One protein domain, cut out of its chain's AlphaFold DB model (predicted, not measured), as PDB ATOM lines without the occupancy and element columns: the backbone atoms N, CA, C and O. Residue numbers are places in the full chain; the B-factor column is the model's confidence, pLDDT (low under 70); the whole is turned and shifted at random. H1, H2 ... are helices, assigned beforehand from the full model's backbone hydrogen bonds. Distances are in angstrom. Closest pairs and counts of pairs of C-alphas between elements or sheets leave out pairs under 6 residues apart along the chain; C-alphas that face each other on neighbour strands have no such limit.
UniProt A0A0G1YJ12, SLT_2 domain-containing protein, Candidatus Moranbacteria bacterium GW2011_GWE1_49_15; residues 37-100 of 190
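This is residues 37 to 100 of the 190 residues of the protein "SLT_2 domain-containing protein" of Candidatus Moranbacteria bacterium GW2011_GWE1_49_15 (UniProt A0A0G1YJ12). Starting from its first residue, the printed part makes a helical hairpin, H1 and then the longer H2 folded back beside it, with a long stretch of residues without a named element running back along the hairpin. That stretch, residues 76 to 100, leaves the far end of H2, runs back toward the hairpin's turn and then reverses once more. The printed part has 64 residues with two named helices, H1 then H2, and no named strand; the class is all helix. It is compact, with a radius of gyration of the C-alphas of 11.4 A, yet elongated in outline, spanning 35 by 19 by 15 A.

H1 is residues 38 to 50, 18.3 A from first to last C-alpha, and begins at C-alpha 38 at (187.493, 182.492, 137.190). H2 is residues 56 to 75, 29.3 A long, from C-alpha 56 at (181.317, 163.754, 134.942) to C-alpha 75 at (180.159, 188.688, 150.304). The last printed C-alpha, of Gly 100, is at (193.923, 183.499, 147.091).

H1 and H2 form a helical hairpin, joined by a tight link of 5 residues. They run opposite ways at a shallow tilt of 13 degrees, with centres 12.4 A apart. They touch, H1 with residues 45 to 49 alone and H2 with residues 56 to 62 alone; their closest C-alphas, those of Tyr 49 and Tyr 59, are 6.6 A apart. In both helices every O i to N i+4 pair is within hydrogen-bond range.

The two C-alphas farthest apart, those of Gly 52 and Gly 77, are 35.1 A apart. The C-alphas of Ser 37 and Gly 100, the first and last printed, are 11.7 A apart. The C-alphas of residues 76 to 100 lie 4 to 19 A from the mean of the C-alphas. The printed part has no cut. Its mean pLDDT is 95.5, and no printed residue is under 70.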
ATOM      1  N   SER A  37     191.656 184.411 135.590       97.75
ATOM      2  CA  SER A  37     190.309 184.791 136.015       97.75
ATOM      3  C   SER A  37     189.452 183.537 136.216       97.75
ATOM      4  O   SER A  37     189.732 182.480 135.636       97.75
ATOM      5  N   TYR A  38     188.397 183.628 137.024       97.75
ATOM      6  CA  TYR A  38     187.493 182.492 137.190       97.75
ATOM      7  C   TYR A  38     186.744 182.168 135.890       97.75
ATOM      8  O   TYR A  38     186.535 180.993 135.595       97.75
ATOM      9  N   ARG A  39     186.437 183.176 135.058       98.12
ATOM     10  CA  ARG A  39     185.871 182.965 133.713       98.12
ATOM     11  C   ARG A  39     186.754 182.061 132.850       98.12
ATOM     12  O   ARG A  39     186.265 181.088 132.286       98.12
ATOM     13  N   GLU A  40     188.058 182.336 132.780       97.62
ATOM     14  CA  GLU A  40     189.000 181.481 132.037       97.62
ATOM     15  C   GLU A  40     189.021 180.048 132.589       97.62
ATOM     16  O   GLU A  40     189.125 179.082 131.829       97.62
ATOM     17  N   VAL A  41     188.891 179.909 133.912       97.56
ATOM     18  CA  VAL A  41     188.820 178.611 134.585       97.56
ATOM     19  C   VAL A  41     187.553 177.835 134.222       97.56
ATOM     20  O   VAL A  41     187.639 176.632 133.949       97.56
ATOM     21  N   GLU A  42     186.401 178.505 134.168       97.50
ATOM     22  CA  GLU A  42     185.136 177.927 133.703       97.50
ATOM     23  C   GLU A  42     185.226 177.450 132.256       97.50
ATOM     24  O   GLU A  42     184.923 176.289 131.972       97.50
ATOM     25  N   GLU A  43     185.727 178.292 131.353       96.88
ATOM     26  CA  GLU A  43     185.924 177.927 129.946       96.88
ATOM     27  C   GLU A  43     186.898 176.750 129.781       96.88
ATOM     28  O   GLU A  43     186.740 175.897 128.900       96.88
ATOM     29  N   GLY A  44     187.944 176.693 130.607       96.12
ATOM     30  CA  GLY A  44     188.884 175.578 130.638       96.12
ATOM     31  C   GLY A  44     188.242 174.278 131.125       96.12
ATOM     32  O   GLY A  44     188.431 173.232 130.501       96.12
ATOM     33  N   ALA A  45     187.458 174.339 132.202       96.31
ATOM     34  CA  ALA A  45     186.799 173.175 132.787       96.31
ATOM     35  C   ALA A  45     185.706 172.617 131.865       96.31
ATOM     36  O   ALA A  45     185.620 171.400 131.694       96.31
ATOM     37  N   GLU A  46     184.933 173.493 131.217       96.12
ATOM     38  CA  GLU A  46     183.930 173.122 130.218       96.12
ATOM     39  C   GLU A  46     184.570 172.393 129.032       96.12
ATOM     40  O   GLU A  46     184.158 171.288 128.677       96.12
ATOM     41  N   ARG A  47     185.641 172.956 128.456       95.50
ATOM     42  CA  ARG A  47     186.364 172.313 127.347       95.50
ATOM     43  C   ARG A  47     186.938 170.954 127.740       95.50
ATOM     44  O   ARG A  47     186.834 170.009 126.959       95.50
ATOM     45  N   ALA A  48     187.525 170.849 128.933       94.31
ATOM     46  CA  ALA A  48     188.073 169.594 129.447       94.31
ATOM     47  C   ALA A  48     186.983 168.535 129.687       94.31
ATOM     48  O   ALA A  48     187.225 167.339 129.553       94.31
ATOM     49  N   TYR A  49     185.770 168.951 130.043       95.56
ATOM     50  CA  TYR A  49     184.641 168.039 130.156       95.56
ATOM     51  C   TYR A  49     184.153 167.572 128.778       95.56
ATOM     52  O   TYR A  49     184.054 166.370 128.533       95.56
ATOM     53  N   GLN A  50     183.951 168.501 127.840       95.69
ATOM     54  CA  GLN A  50     183.483 168.197 126.482       95.69
ATOM     55  C   GLN A  50     184.435 167.281 125.701       95.69
ATOM     56  O   GLN A  50     183.986 166.452 124.911       95.69
ATOM     57  N   ASN A  51     185.747 167.404 125.916       93.56
ATOM     58  CA  ASN A  51     186.752 166.577 125.244       93.56
ATOM     59  C   ASN A  51     187.086 165.265 125.992       93.56
ATOM     60  O   ASN A  51     187.976 164.528 125.566       93.56
ATOM     61  N   GLY A  52     186.393 164.973 127.100       92.94
ATOM     62  CA  GLY A  52     186.551 163.745 127.881       92.94
ATOM     63  C   GLY A  52     187.776 163.694 128.801       92.94
ATOM     64  O   GLY A  52     188.023 162.656 129.414       92.94
ATOM     65  N   GLN A  53     188.545 164.780 128.935       92.69
ATOM     66  CA  GLN A  53     189.666 164.860 129.883       92.69
ATOM     67  C   GLN A  53     189.196 164.946 131.342       92.69
ATOM     68  O   GLN A  53     189.896 164.486 132.247       92.69
ATOM     69  N   LEU A  54     188.017 165.522 131.582       94.50
ATOM     70  CA  LEU A  54     187.398 165.633 132.897       94.50
ATOM     71  C   LEU A  54     186.207 164.674 133.007       94.50
ATOM     72  O   LEU A  54     185.303 164.676 132.178       94.50
ATOM     73  N   SER A  55     186.183 163.856 134.061       95.25
ATOM     74  CA  SER A  55     185.039 162.972 134.327       95.25
ATOM     75  C   SER A  55     183.781 163.762 134.711       95.25
ATOM     76  O   SER A  55     183.884 164.824 135.326       95.25
ATOM     77  N   GLN A  56     182.595 163.186 134.481       96.38
ATOM     78  CA  GLN A  56     181.317 163.754 134.942       96.38
ATOM     79  C   GLN A  56     181.336 164.106 136.434       96.38
ATOM     80  O   GLN A  56     180.860 165.163 136.833       96.38
ATOM     81  N   ARG A  57     181.902 163.227 137.273       96.06
ATOM     82  CA  ARG A  57     181.986 163.457 138.720       96.06
ATOM     83  C   ARG A  57     182.802 164.710 139.033       96.06
ATOM     84  O   ARG A  57     182.364 165.530 139.829       96.06
ATOM     85  N   ALA A  58     183.969 164.848 138.408       94.69
ATOM     86  CA  ALA A  58     184.840 165.996 138.628       94.69
ATOM     87  C   ALA A  58     184.217 167.295 138.091       94.69
ATOM     88  O   ALA A  58     184.325 168.331 138.742       94.69
ATOM     89  N   TYR A  59     183.510 167.227 136.961       96.06
ATOM     90  CA  TYR A  59     182.766 168.363 136.425       96.06
ATOM     91  C   TYR A  59     181.590 168.769 137.334       96.06
ATOM     92  O   TYR A  59     181.419 169.947 137.624       96.06
ATOM     93  N   ASN A  60     180.845 167.821 137.909       97.12
ATOM     94  CA  ASN A  60     179.795 168.145 138.885       97.12
ATOM     95  C   ASN A  60     180.368 168.833 140.136       97.12
ATOM     96  O   ASN A  60     179.832 169.844 140.581       97.12
ATOM     97  N   THR A  61     181.495 168.340 140.664       96.50
ATOM     98  CA  THR A  61     182.204 169.005 141.772       96.50
ATOM     99  C   THR A  61     182.649 170.422 141.396       96.50
ATOM    100  O   THR A  61     182.614 171.320 142.235       96.50
ATOM    101  N   PHE A  62     183.053 170.643 140.144       96.94
ATOM    102  CA  PHE A  62     183.383 171.976 139.652       96.94
ATOM    103  C   PHE A  62     182.173 172.917 139.684       96.94
ATOM    104  O   PHE A  62     182.277 174.011 140.234       96.94
ATOM    105  N   ILE A  63     181.017 172.471 139.187       97.44
ATOM    106  CA  ILE A  63     179.777 173.259 139.201       97.44
ATOM    107  C   ILE A  63     179.357 173.627 140.630       97.44
ATOM    108  O   ILE A  63     179.010 174.777 140.889       97.44
ATOM    109  N   GLU A  64     179.454 172.702 141.585       97.81
ATOM    110  CA  GLU A  64     179.181 173.006 142.998       97.81
ATOM    111  C   GLU A  64     180.141 174.062 143.567       97.81
ATOM    112  O   GLU A  64     179.739 174.934 144.341       97.81
ATOM    113  N   ARG A  65     181.425 173.999 143.196       97.94
ATOM    114  CA  ARG A  65     182.441 174.969 143.630       97.94
ATOM    115  C   ARG A  65     182.265 176.335 142.974       97.94
ATOM    116  O   ARG A  65     182.560 177.333 143.629       97.94
ATOM    117  N   ARG A  66     181.736 176.394 141.750       97.94
ATOM    118  CA  ARG A  66     181.361 177.651 141.089       97.94
ATOM    119  C   ARG A  66     180.324 178.421 141.895       97.94
ATOM    120  O   ARG A  66     180.502 179.605 142.156       97.94
ATOM    121  N   GLU A  67     179.258 177.762 142.336       98.25
ATOM    122  CA  GLU A  67     178.221 178.449 143.120       98.25
ATOM    123  C   GLU A  67     178.758 178.937 144.474       98.25
ATOM    124  O   GLU A  67     178.399 180.014 144.946       98.25
ATOM    125  N   LYS A  68     179.709 178.201 145.063       98.56
ATOM    126  CA  LYS A  68     180.403 178.628 146.285       98.56
ATOM    127  C   LYS A  68     181.279 179.862 146.058       98.56
ATOM    128  O   LYS A  68     181.201 180.789 146.859       98.56
ATOM    129  N   ILE A  69     182.083 179.912 144.987       98.19
ATOM    130  CA  ILE A  69     182.923 181.095 144.735       98.19
ATOM    131  C   ILE A  69     182.084 182.330 144.408       98.19
ATOM    132  O   ILE A  69     182.449 183.414 144.845       98.19
ATOM    133  N   LYS A  70     180.942 182.170 143.723       98.50
ATOM    134  CA  LYS A  70     179.985 183.264 143.493       98.50
ATOM    135  C   LYS A  70     179.539 183.889 144.811       98.50
ATOM    136  O   LYS A  70     179.674 185.096 144.981       98.50
ATOM    137  N   GLY A  71     179.097 183.065 145.763       98.44
ATOM    138  CA  GLY A  71     178.684 183.542 147.086       98.44
ATOM    139  C   GLY A  71     179.825 184.188 147.879       98.44
ATOM    140  O   GLY A  71     179.626 185.226 148.503       98.44
ATOM    141  N   ILE A  72     181.035 183.618 147.830       98.50
ATOM    142  CA  ILE A  72     182.214 184.211 148.486       98.50
ATOM    143  C   ILE A  72     182.538 185.576 147.869       98.50
ATOM    144  O   ILE A  72     182.713 186.545 148.604       98.50
ATOM    145  N   ALA A  73     182.596 185.668 146.537       98.38
ATOM    146  CA  ALA A  73     182.906 186.899 145.815       98.38
ATOM    147  C   ALA A  73     181.873 188.000 146.101       98.38
ATOM    148  O   ALA A  73     182.259 189.132 146.385       98.38
ATOM    149  N   GLU A  74     180.583 187.652 146.125       98.25
ATOM    150  CA  GLU A  74     179.499 188.568 146.485       98.25
ATOM    151  C   GLU A  74     179.675 189.132 147.905       98.25
ATOM    152  O   GLU A  74     179.657 190.351 148.085       98.25
ATOM    153  N   LYS A  75     179.936 188.272 148.904       97.88
ATOM    154  CA  LYS A  75     180.159 188.688 150.304       97.88
ATOM    155  C   LYS A  75     181.305 189.690 150.462       97.88
ATOM    156  O   LYS A  75     181.236 190.573 151.318       97.88
ATOM    157  N   ILE A  76     182.357 189.556 149.653       97.44
ATOM    158  CA  ILE A  76     183.529 190.447 149.684       97.44
ATOM    159  C   ILE A  76     183.461 191.572 148.637       97.44
ATOM    160  O   ILE A  76     184.443 192.293 148.451       97.44
ATOM    161  N   GLY A  77     182.324 191.734 147.951       97.38
ATOM    162  CA  GLY A  77     182.080 192.819 146.999       97.38
ATOM    163  C   GLY A  77     182.921 192.751 145.721       97.38
ATOM    164  O   GLY A  77     183.323 193.793 145.203       97.38
ATOM    165  N   ARG A  78     183.223 191.548 145.221       97.06
ATOM    166  CA  ARG A  78     183.973 191.325 143.975       97.06
ATOM    167  C   ARG A  78     183.111 190.655 142.913       97.06
ATOM    168  O   ARG A  78     182.209 189.885 143.220       97.06
ATOM    169  N   ASP A  79     183.455 190.905 141.654       97.81
ATOM    170  CA  ASP A  79     182.939 190.126 140.533       97.81
ATOM    171  C   ASP A  79     183.597 188.739 140.530       97.81
ATOM    172  O   ASP A  79     184.824 188.627 140.432       97.81
ATOM    173  N   TYR A  80     182.785 187.688 140.662       97.88
ATOM    174  CA  TYR A  80     183.268 186.311 140.711       97.88
ATOM    175  C   TYR A  80     183.950 185.884 139.410       97.88
ATOM    176  O   TYR A  80     184.794 185.000 139.459       97.88
ATOM    177  N   GLU A  81     183.628 186.491 138.264       97.94
ATOM    178  CA  GLU A  81     184.248 186.127 136.986       97.94
ATOM    179  C   GLU A  81     185.701 186.604 136.908       97.94
ATOM    180  O   GLU A  81     186.539 185.955 136.281       97.94
ATOM    181  N   GLU A  82     186.012 187.701 137.598       97.56
ATOM    182  CA  GLU A  82     187.283 188.419 137.496       97.56
ATOM    183  C   GLU A  82     188.245 188.124 138.660       97.56
ATOM    184  O   GLU A  82     189.421 188.510 138.612       97.56
ATOM    185  N   VAL A  83     187.803 187.412 139.707       97.00
ATOM    186  CA  VAL A  83     188.717 187.009 140.786       97.00
ATOM    187  C   VAL A  83     189.827 186.095 140.262       97.00
ATOM    188  O   VAL A  83     189.613 185.218 139.424       97.00
ATOM    189  N   ARG A  84     191.043 186.297 140.779       96.06
ATOM    190  CA  ARG A  84     192.225 185.533 140.367       96.06
ATOM    191  C   ARG A  84     192.317 184.214 141.122       96.06
ATOM    192  O   ARG A  84     192.324 184.204 142.350       96.06
ATOM    193  N   VAL A  85     192.425 183.117 140.389       97.06
ATOM    194  CA  VAL A  85     192.466 181.749 140.918       97.06
ATOM    195  C   VAL A  85     193.505 180.905 140.183       97.06
ATOM    196  O   VAL A  85     194.059 181.310 139.151       97.06
ATOM    197  N   SER A  86     193.816 179.723 140.717       95.19
ATOM    198  CA  SER A  86     194.678 178.772 140.021       95.19
ATOM    199  C   SER A  86     194.073 178.378 138.674       95.19
ATOM    200  O   SER A  86     192.878 178.107 138.557       95.19
ATOM    201  N   CYS A  87     194.913 178.359 137.644       95.31
ATOM    202  CA  CYS A  87     194.512 177.990 136.294       95.31
ATOM    203  C   CYS A  87     194.175 176.497 136.189       95.31
ATOM    204  O   CYS A  87     194.650 175.682 136.987       95.31
ATOM    205  N   ASN A  88     193.419 176.111 135.157       95.12
ATOM    206  CA  ASN A  88     193.252 174.697 134.836       95.12
ATOM    207  C   ASN A  88     194.627 174.063 134.539       95.12
ATOM    208  O   ASN A  88     195.435 174.638 133.802       95.12
ATOM    209  N   PRO A  89     194.909 172.868 135.074       89.88
ATOM    210  CA  PRO A  89     196.138 172.153 134.772       89.88
ATOM    211  C   PRO A  89     196.170 171.664 133.321       89.88
ATOM    212  O   PRO A  89     195.201 171.114 132.810       89.88
ATOM    213  N   SER A  90     197.328 171.787 132.671       85.31
ATOM    214  CA  SER A  90     197.540 171.299 131.298       85.31
ATOM    215  C   SER A  90     198.019 169.847 131.214       85.31
ATOM    216  O   SER A  90     198.013 169.256 130.138       85.31
ATOM    217  N   ARG A  91     198.474 169.267 132.334       83.50
ATOM    218  CA  ARG A  91     199.157 167.957 132.378       83.50
ATOM    219  C   ARG A  91     198.371 166.848 133.070       83.50
ATOM    220  O   ARG A  91     198.799 165.699 133.032       83.50
ATOM    221  N   TYR A  92     197.271 167.176 133.736       82.25
ATOM    222  CA  TYR A  92     196.449 166.213 134.461       82.25
ATOM    223  C   TYR A  92     194.994 166.669 134.491       82.25
ATOM    224  O   TYR A  92     194.700 167.839 134.263       82.25
ATOM    225  N   ALA A  93     194.089 165.738 134.787       82.38
ATOM    226  CA  ALA A  93     192.672 166.038 134.926       82.38
ATOM    227  C   ALA A  93     192.434 166.870 136.195       82.38
ATOM    228  O   ALA A  93     192.533 166.364 137.314       82.38
ATOM    229  N   GLY A  94     192.122 168.148 136.023       86.19
ATOM    230  CA  GLY A  94     191.775 169.042 137.114       86.19
ATOM    231  C   GLY A  94     191.103 170.300 136.595       86.19
ATOM    232  O   GLY A  94     191.134 170.598 135.404       86.19
ATOM    233  N   THR A  95     190.469 171.029 137.501       90.94
ATOM    234  CA  THR A  95     189.617 172.162 137.135       90.94
ATOM    235  C   THR A  95     190.278 173.504 137.383       90.94
ATOM    236  O   THR A  95     189.762 174.489 136.899       90.94
ATOM    237  N   GLY A  96     191.377 173.582 138.141       93.50
ATOM    238  CA  GLY A  96     191.805 174.863 138.716       93.50
ATOM    239  C   GLY A  96     190.756 175.412 139.694       93.50
ATOM    240  O   GLY A  96     189.891 174.661 140.164       93.50
ATOM    241  N   GLY A  97     190.825 176.709 139.987       96.12
ATOM    242  CA  GLY A  97     189.859 177.409 140.840       96.12
ATOM    243  C   GLY A  97     190.257 177.528 142.313       96.12
ATOM    244  O   GLY A  97     189.422 177.900 143.134       96.12
ATOM    245  N   ALA A  98     191.505 177.211 142.662       96.19
ATOM    246  CA  ALA A  98     192.033 177.445 144.002       96.19
ATOM    247  C   ALA A  98     192.245 178.947 144.229       96.19
ATOM    248  O   ALA A  98     192.761 179.649 143.357       96.19
ATOM    249  N   MET A  99     191.826 179.446 145.384       97.19
ATOM    250  CA  MET A  99     191.657 180.869 145.644       97.19
ATOM    251  C   MET A  99     192.771 181.423 146.525       97.19
ATOM    252  O   MET A  99     193.106 180.853 147.568       97.19
ATOM    253  N   GLY A 100     193.250 182.609 146.159       95.50
ATOM    254  CA  GLY A 100     193.923 183.499 147.091       95.50
ATOM    255  C   GLY A 100     195.263 182.997 147.620       95.50
ATOM    256  O   GLY A 100     195.953 182.175 147.017       95.50
TER     257      GLY A 100